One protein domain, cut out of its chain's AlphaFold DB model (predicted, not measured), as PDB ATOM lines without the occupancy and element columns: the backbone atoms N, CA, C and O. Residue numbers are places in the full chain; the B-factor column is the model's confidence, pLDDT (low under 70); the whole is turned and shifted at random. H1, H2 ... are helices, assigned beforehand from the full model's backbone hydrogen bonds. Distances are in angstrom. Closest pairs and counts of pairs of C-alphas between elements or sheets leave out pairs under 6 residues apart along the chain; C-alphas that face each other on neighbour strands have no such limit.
ATOM      1  N   ASP A 228     -16.813  41.524 -20.821       93.00
ATOM      2  CA  ASP A 228     -18.048  41.235 -20.097       93.00
ATOM      3  C   ASP A 228     -19.229  42.152 -20.497       93.00
ATOM      4  O   ASP A 228     -20.306  41.615 -20.778       93.00
ATOM      5  N   PRO A 229     -19.098  43.496 -20.603       94.56
ATOM      6  CA  PRO A 229     -20.211  44.372 -20.978       94.56
ATOM      7  C   PRO A 229     -20.671  44.105 -22.412       94.56
ATOM      8  O   PRO A 229     -21.873  44.030 -22.688       94.56
ATOM      9  N   THR A 230     -19.717  43.917 -23.326       95.69
ATOM     10  CA  THR A 230     -19.980  43.642 -24.741       95.69
ATOM     11  C   THR A 230     -20.664  42.289 -24.907       95.69
ATOM     12  O   THR A 230     -21.638  42.178 -25.647       95.69
ATOM     13  N   PHE A 231     -20.223  41.272 -24.160       97.19
ATOM     14  CA  PHE A 231     -20.837  39.947 -24.165       97.19
ATOM     15  C   PHE A 231     -22.297  39.992 -23.695       97.19
ATOM     16  O   PHE A 231     -23.179  39.495 -24.396       97.19
ATOM     17  N   VAL A 232     -22.578  40.633 -22.549       97.38
ATOM     18  CA  VAL A 232     -23.955  40.747 -22.026       97.38
ATOM     19  C   VAL A 232     -24.846  41.531 -22.991       97.38
ATOM     20  O   VAL A 232     -25.999  41.156 -23.204       97.38
ATOM     21  N   THR A 233     -24.323  42.598 -23.600       96.75
ATOM     22  CA  THR A 233     -25.078  43.420 -24.557       96.75
ATOM     23  C   THR A 233     -25.424  42.630 -25.821       96.75
ATOM     24  O   THR A 233     -26.571  42.671 -26.267       96.75
ATOM     25  N   ASN A 234     -24.481  41.840 -26.342       97.38
ATOM     26  CA  ASN A 234     -24.690  40.990 -27.515       97.38
ATOM     27  C   ASN A 234     -25.705  39.867 -27.251       97.38
ATOM     28  O   ASN A 234     -26.648  39.701 -28.024       97.38
ATOM     29  N   GLU A 235     -25.572  39.132 -26.142       97.75
ATOM     30  CA  GLU A 235     -26.539  38.089 -25.758       97.75
ATOM     31  C   GLU A 235     -27.944  38.673 -25.546       97.75
ATOM     32  O   GLU A 235     -28.955  38.052 -25.893       97.75
ATOM     33  N   ARG A 236     -28.030  39.892 -24.998       97.19
ATOM     34  CA  ARG A 236     -29.309  40.579 -24.788       97.19
ATOM     35  C   ARG A 236     -29.963  41.006 -26.095       97.19
ATOM     36  O   ARG A 236     -31.180  40.896 -26.192       97.19
ATOM     37  N   ALA A 237     -29.184  41.441 -27.082       97.31
ATOM     38  CA  ALA A 237     -29.688  41.792 -28.408       97.31
ATOM     39  C   ALA A 237     -30.227  40.573 -29.183       97.31
ATOM     40  O   ALA A 237     -31.177  40.709 -29.948       97.31
ATOM     41  N   GLN A 238     -29.657  39.381 -28.968       96.88
ATOM     42  CA  GLN A 238     -30.088  38.135 -29.623       96.88
ATOM     43  C   GLN A 238     -31.297  37.465 -28.950       96.88
ATOM     44  O   GLN A 238     -31.920  36.573 -29.525       96.88
ATOM     45  N   SER A 239     -31.631  37.862 -27.723       95.69
ATOM     46  CA  SER A 239     -32.707  37.241 -26.955       95.69
ATOM     47  C   SER A 239     -34.059  37.876 -27.282       95.69
ATOM     48  O   SER A 239     -34.286  39.050 -26.996       95.69
ATOM     49  N   ALA A 240     -35.005  37.090 -27.800       96.19
ATOM     50  CA  ALA A 240     -36.397  37.518 -27.907       96.19
ATOM     51  C   ALA A 240     -37.094  37.426 -26.535       96.19
ATOM     52  O   ALA A 240     -37.164  36.361 -25.924       96.19
ATOM     53  N   GLY A 241     -37.629  38.548 -26.045       96.00
ATOM     54  CA  GLY A 241     -38.407  38.598 -24.804       96.00
ATOM     55  C   GLY A 241     -37.577  38.824 -23.535       96.00
ATOM     56  O   GLY A 241     -36.648  39.631 -23.498       96.00
ATOM     57  N   ARG A 242     -37.973  38.180 -22.428       97.00
ATOM     58  CA  ARG A 242     -37.362  38.420 -21.112       97.00
ATOM     59  C   ARG A 242     -35.961  37.810 -21.051       97.00
ATOM     60  O   ARG A 242     -35.803  36.599 -21.140       97.00
ATOM     61  N   PHE A 243     -34.959  38.653 -20.807       97.94
ATOM     62  CA  PHE A 243     -33.560  38.233 -20.744       97.94
ATOM     63  C   PHE A 243     -33.287  37.239 -19.597       97.94
ATOM     64  O   PHE A 243     -33.533  37.545 -18.422       97.94
ATOM     65  N   ASN A 244     -32.766  36.056 -19.938       98.25
ATOM     66  CA  ASN A 244     -32.448  34.991 -18.988       98.25
ATOM     67  C   ASN A 244     -31.006  35.126 -18.475       98.25
ATOM     68  O   ASN A 244     -30.052  34.627 -19.072       98.25
ATOM     69  N   TRP A 245     -30.862  35.790 -17.327       98.06
ATOM     70  CA  TRP A 245     -29.566  36.043 -16.690       98.06
ATOM     71  C   TRP A 245     -28.799  34.774 -16.316       98.06
ATOM     72  O   TRP A 245     -27.574  34.780 -16.396       98.06
ATOM     73  N   ALA A 246     -29.492  33.703 -15.917       98.25
ATOM     74  CA  ALA A 246     -28.840  32.445 -15.563       98.25
ATOM     75  C   ALA A 246     -28.166  31.827 -16.792       98.25
ATOM     76  O   ALA A 246     -26.982  31.516 -16.748       98.25
ATOM     77  N   LEU A 247     -28.881  31.761 -17.920       98.06
ATOM     78  CA  LEU A 247     -28.334  31.238 -19.171       98.06
ATOM     79  C   LEU A 247     -27.160  32.082 -19.693       98.06
ATOM     80  O   LEU A 247     -26.139  31.525 -20.089       98.06
ATOM     81  N   CYS A 248     -27.283  33.414 -19.666       98.31
ATOM     82  CA  CYS A 248     -26.197  34.312 -20.070       98.31
ATOM     83  C   CYS A 248     -24.943  34.100 -19.212       98.31
ATOM     84  O   CYS A 248     -23.839  34.047 -19.751       98.31
ATOM     85  N   TYR A 249     -25.111  33.969 -17.893       98.31
ATOM     86  CA  TYR A 249     -24.005  33.745 -16.965       98.31
ATOM     87  C   TYR A 249     -23.295  32.415 -17.238       98.31
ATOM     88  O   TYR A 249     -22.072  32.407 -17.356       98.31
ATOM     89  N   GLU A 250     -24.041  31.319 -17.416       98.00
ATOM     90  CA  GLU A 250     -23.459  30.006 -17.733       98.00
ATOM     91  C   GLU A 250     -22.709  30.020 -19.073       98.00
ATOM     92  O   GLU A 250     -21.569  29.560 -19.148       98.00
ATOM     93  N   LYS A 251     -23.288  30.628 -20.121       97.94
ATOM     94  CA  LYS A 251     -22.613  30.792 -21.419       97.94
ATOM     95  C   LYS A 251     -21.322  31.599 -21.301       97.94
ATOM     96  O   LYS A 251     -20.300  31.195 -21.846       97.94
ATOM     97  N   GLY A 252     -21.362  32.727 -20.591       97.25
ATOM     98  CA  GLY A 252     -20.183  33.565 -20.385       97.25
ATOM     99  C   GLY A 252     -19.095  32.836 -19.602       97.25
ATOM    100  O   GLY A 252     -17.937  32.839 -20.010       97.25
ATOM    101  N   ARG A 253     -19.465  32.113 -18.540       96.94
ATOM    102  CA  ARG A 253     -18.533  31.267 -17.778       96.94
ATOM    103  C   ARG A 253     -17.892  30.187 -18.645       96.94
ATOM    104  O   ARG A 253     -16.693  29.955 -18.510       96.94
ATOM    105  N   ALA A 254     -18.652  29.570 -19.551       97.31
ATOM    106  CA  ALA A 254     -18.137  28.553 -20.466       97.31
ATOM    107  C   ALA A 254     -17.067  29.100 -21.435       97.31
ATOM    108  O   ALA A 254     -16.164  28.361 -21.817       97.31
ATOM    109  N   VAL A 255     -17.122  30.392 -21.787       96.88
ATOM    110  CA  VAL A 255     -16.110  31.070 -22.625       96.88
ATOM    111  C   VAL A 255     -15.038  31.811 -21.813       96.88
ATOM    112  O   VAL A 255     -14.279  32.605 -22.365       96.88
ATOM    113  N   GLY A 256     -14.965  31.573 -20.499       95.56
ATOM    114  CA  GLY A 256     -13.982  32.206 -19.616       95.56
ATOM    115  C   GLY A 256     -14.282  33.666 -19.258       95.56
ATOM    116  O   GLY A 256     -13.417  34.342 -18.705       95.56
ATOM    117  N   MET A 257     -15.490  34.155 -19.540       95.88
ATOM    118  CA  MET A 257     -15.983  35.457 -19.077       95.88
ATOM    119  C   MET A 257     -16.577  35.343 -17.664       95.88
ATOM    120  O   MET A 257     -16.767  34.249 -17.121       95.88
ATOM    121  N   PHE A 258     -16.882  36.487 -17.046       94.94
ATOM    122  CA  PHE A 258     -17.547  36.569 -15.737       94.94
ATOM    123  C   PHE A 258     -16.809  35.889 -14.574       94.94
ATOM    124  O   PHE A 258     -17.428  35.467 -13.596       94.94
ATOM    125  N   ILE A 259     -15.478  35.801 -14.631       93.31
ATOM    126  CA  ILE A 259     -14.663  35.196 -13.561       93.31
ATOM    127  C   ILE A 259     -14.873  35.925 -12.220       93.31
ATOM    128  O   ILE A 259     -14.818  35.302 -11.161       93.31
ATOM    129  N   ARG A 260     -15.158  37.235 -12.270       93.56
ATOM    130  CA  ARG A 260     -15.340  38.113 -11.101       93.56
ATOM    131  C   ARG A 260     -16.705  37.966 -10.416       93.56
ATOM    132  O   ARG A 260     -16.879  38.463  -9.305       93.56
ATOM    133  N   TYR A 261     -17.668  37.303 -11.051       94.88
ATOM    134  CA  TYR A 261     -19.029  37.170 -10.541       94.88
ATOM    135  C   TYR A 261     -19.241  35.760  -9.996       94.88
ATOM    136  O   TYR A 261     -18.860  34.781 -10.625       94.88
ATOM    137  N   SER A 262     -19.847  35.654  -8.812       94.19
ATOM    138  CA  SER A 262     -20.117  34.364  -8.161       94.19
ATOM    139  C   SER A 262     -21.454  33.751  -8.580       94.19
ATOM    140  O   SER A 262     -21.706  32.574  -8.340       94.19
ATOM    141  N   SER A 263     -22.338  34.557  -9.174       97.38
ATOM    142  CA  SER A 263     -23.671  34.137  -9.607       97.38
ATOM    143  C   SER A 263     -24.259  35.076 -10.661       97.38
ATOM    144  O   SER A 263     -23.910  36.260 -10.734       97.38
ATOM    145  N   HIS A 264     -25.265  34.591 -11.390       97.31
ATOM    146  CA  HIS A 264     -26.062  35.406 -12.312       97.31
ATOM    147  C   HIS A 264     -26.748  36.615 -11.636       97.31
ATOM    148  O   HIS A 264     -27.001  37.626 -12.291       97.31
ATOM    149  N   ILE A 265     -27.025  36.549 -10.325       97.50
ATOM    150  CA  ILE A 265     -27.591  37.669  -9.553       97.50
ATOM    151  C   ILE A 265     -26.553  38.787  -9.408       97.50
ATOM    152  O   ILE A 265     -26.872  39.950  -9.655       97.50
ATOM    153  N   SER A 266     -25.311  38.437  -9.056       95.69
ATOM    154  CA  SER A 266     -24.215  39.407  -8.934       95.69
ATOM    155  C   SER A 266     -23.882  40.077 -10.274       95.69
ATOM    156  O   SER A 266     -23.749  41.299 -10.324       95.69
ATOM    157  N   LEU A 267     -23.887  39.308 -11.373       97.38
ATOM    158  CA  LEU A 267     -23.726  39.825 -12.736       97.38
ATOM    159  C   LEU A 267     -24.833  40.830 -13.097       97.38
ATOM    160  O   LEU A 267     -24.560  41.933 -13.567       97.38
ATOM    161  N   LYS A 268     -26.099  40.481 -12.826       97.81
ATOM    162  CA  LYS A 268     -27.251  41.360 -13.082       97.81
ATOM    163  C   LYS A 268     -27.167  42.673 -12.299       97.81
ATOM    164  O   LYS A 268     -27.512  43.732 -12.830       97.81
ATOM    165  N   GLN A 269     -26.751  42.610 -11.034       95.69
ATOM    166  CA  GLN A 269     -26.584  43.798 -10.196       95.69
ATOM    167  C   GLN A 269     -25.478  44.711 -10.730       95.69
ATOM    168  O   GLN A 269     -25.690  45.920 -10.791       95.69
ATOM    169  N   ALA A 270     -24.346  44.146 -11.163       95.25
ATOM    170  CA  ALA A 270     -23.254  44.905 -11.767       95.25
ATOM    171  C   ALA A 270     -23.677  45.576 -13.085       95.25
ATOM    172  O   ALA A 270     -23.462  46.775 -13.259       95.25
ATOM    173  N   PHE A 271     -24.393  44.851 -13.954       96.06
ATOM    174  CA  PHE A 271     -24.955  45.421 -15.183       96.06
ATOM    175  C   PHE A 271     -25.909  46.581 -14.898       96.06
ATOM    176  O   PHE A 271     -25.820  47.630 -15.522       96.06
ATOM    177  N   SER A 272     -26.801  46.426 -13.917       93.81
ATOM    178  CA  SER A 272     -27.795  47.459 -13.584       93.81
ATOM    179  C   SER A 272     -27.168  48.734 -13.008       93.81
ATOM    180  O   SER A 272     -27.806  49.783 -13.016       93.81
ATOM    181  N   ARG A 273     -25.940  48.645 -12.484       92.94
ATOM    182  CA  ARG A 273     -25.185  49.770 -11.916       92.94
ATOM    183  C   ARG A 273     -24.185  50.381 -12.900       92.94
ATOM    184  O   ARG A 273     -23.502  51.323 -12.517       92.94
ATOM    185  N   ASN A 274     -24.095  49.865 -14.130       90.31
ATOM    186  CA  ASN A 274     -23.054  50.217 -15.102       90.31
ATOM    187  C   ASN A 274     -21.629  50.018 -14.546       90.31
ATOM    188  O   ASN A 274     -20.744  50.830 -14.793       90.31
TER     189      ASN A 274
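AT A GLANCE: This is residues 228 to 274 of the 276 residues of an uncharacterized protein of Phycomyces blakesleeanus (strain ATCC 8743b / DSM 1359 / FGSC 10004 / NBRC 33097 / NRRL 1555) (UniProt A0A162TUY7). Three short helices make a small compact triangle in which no two run side by side: H1 crosses H2 steeply, and H3 stands nearly square to both. H2 and H3 make an L with its corner near their first residues, and from that corner H3 runs back to come near the beginning of H1, while the links H1 to H2 and H2 to H3 lie at opposite ends of the longest axis. The printed part has 47 residues, with three named helices in the order H1, H2, H3 and no named strand; the class is all helix, and 30 of the 47 residues are in the named helices. The whole is compact and rounded, with a radius of gyration of the C-alphas of 9.7 A and spans of 27 by 23 by 17 A.

HOW THE PARTS SIT: Start with H1, residues 228 to 238, the longest helix by residues. Look next at H2, residues 245 to 254, which touches H1 with 4 pairs of C-alphas within 8 A. Their closest C-alphas are those of Glu 235 and Cys 248, 6.8 A apart. H1 and H2 run opposite ways at a steep tilt of 57 degrees, and their centres are 10.9 A apart. From H2, go on to H3, residues 264 to 272, which touches H2 with 7 pairs of C-alphas within 8 A. The closest C-alphas of H2 and H3 are those of Ala 246 and His 264, 5.2 A apart. The lines of H2 and H3 are about perpendicular, at 76 degrees, with 11.7 A from centre to centre. Now compare H3 with H1: the two are close but not clearly touching, with 1 pair of C-alphas within 8 A. That closest pair is Pro 229 and Phe 271, whose C-alphas are 7.6 A apart. The lines of H1 and H3 are about perpendicular, at 86 degrees, and their centres are 12.9 A apart. In the backbone of H1, H2 and H3, every O i to N i+4 pair is within hydrogen-bond range.

IN THESE COORDINATES: Find C-alpha 228 of Asp 228 at (-18.048, 41.235, -20.097), where H1 begins. From there H1 runs 15.7 A from first to last C-alpha, and you reach C-alpha 238 of Gln 238 at (-30.088, 38.135, -29.623). Residues 239 to 244 then form the link to H2. Pick up H2 at Trp 245, whose C-alpha is at (-29.566, 36.043, -16.690). H2 goes to Ala 254, 14.2 A from first to last C-alpha, and its N-to-C direction has its largest component, 0.91, along x, where H1 has -0.82. Residues 255 to 263 link H2 to H3. H3 begins at His 264 and is 12.2 A from first to last C-alpha; look at the y column, along which its N-to-C direction has a component of 0.96. It ends at C-alpha 272 of Ser 272, at (-27.795, 47.459, -13.584), and Arg 273 and Asn 274 follow.

THE WHOLE: The two C-alphas farthest apart are those of Ala 240, in the link H1 to H2, and Arg 260, in the link H2 to H3, at 26.9 A. Compare the two ends of the printed part: the C-alphas of Asp 228 and Asn 274 are 11.4 A apart. The links H1 to H2, with 6 residues, and H2 to H3, with 9 residues, are short but not tight. The printed part runs from residue 228 to residue 274 without a cut, in a full chain of 276 residues. Read the B-factor column for the model's confidence: the mean pLDDT of the printed part is 96.3, and no printed residue is under 70.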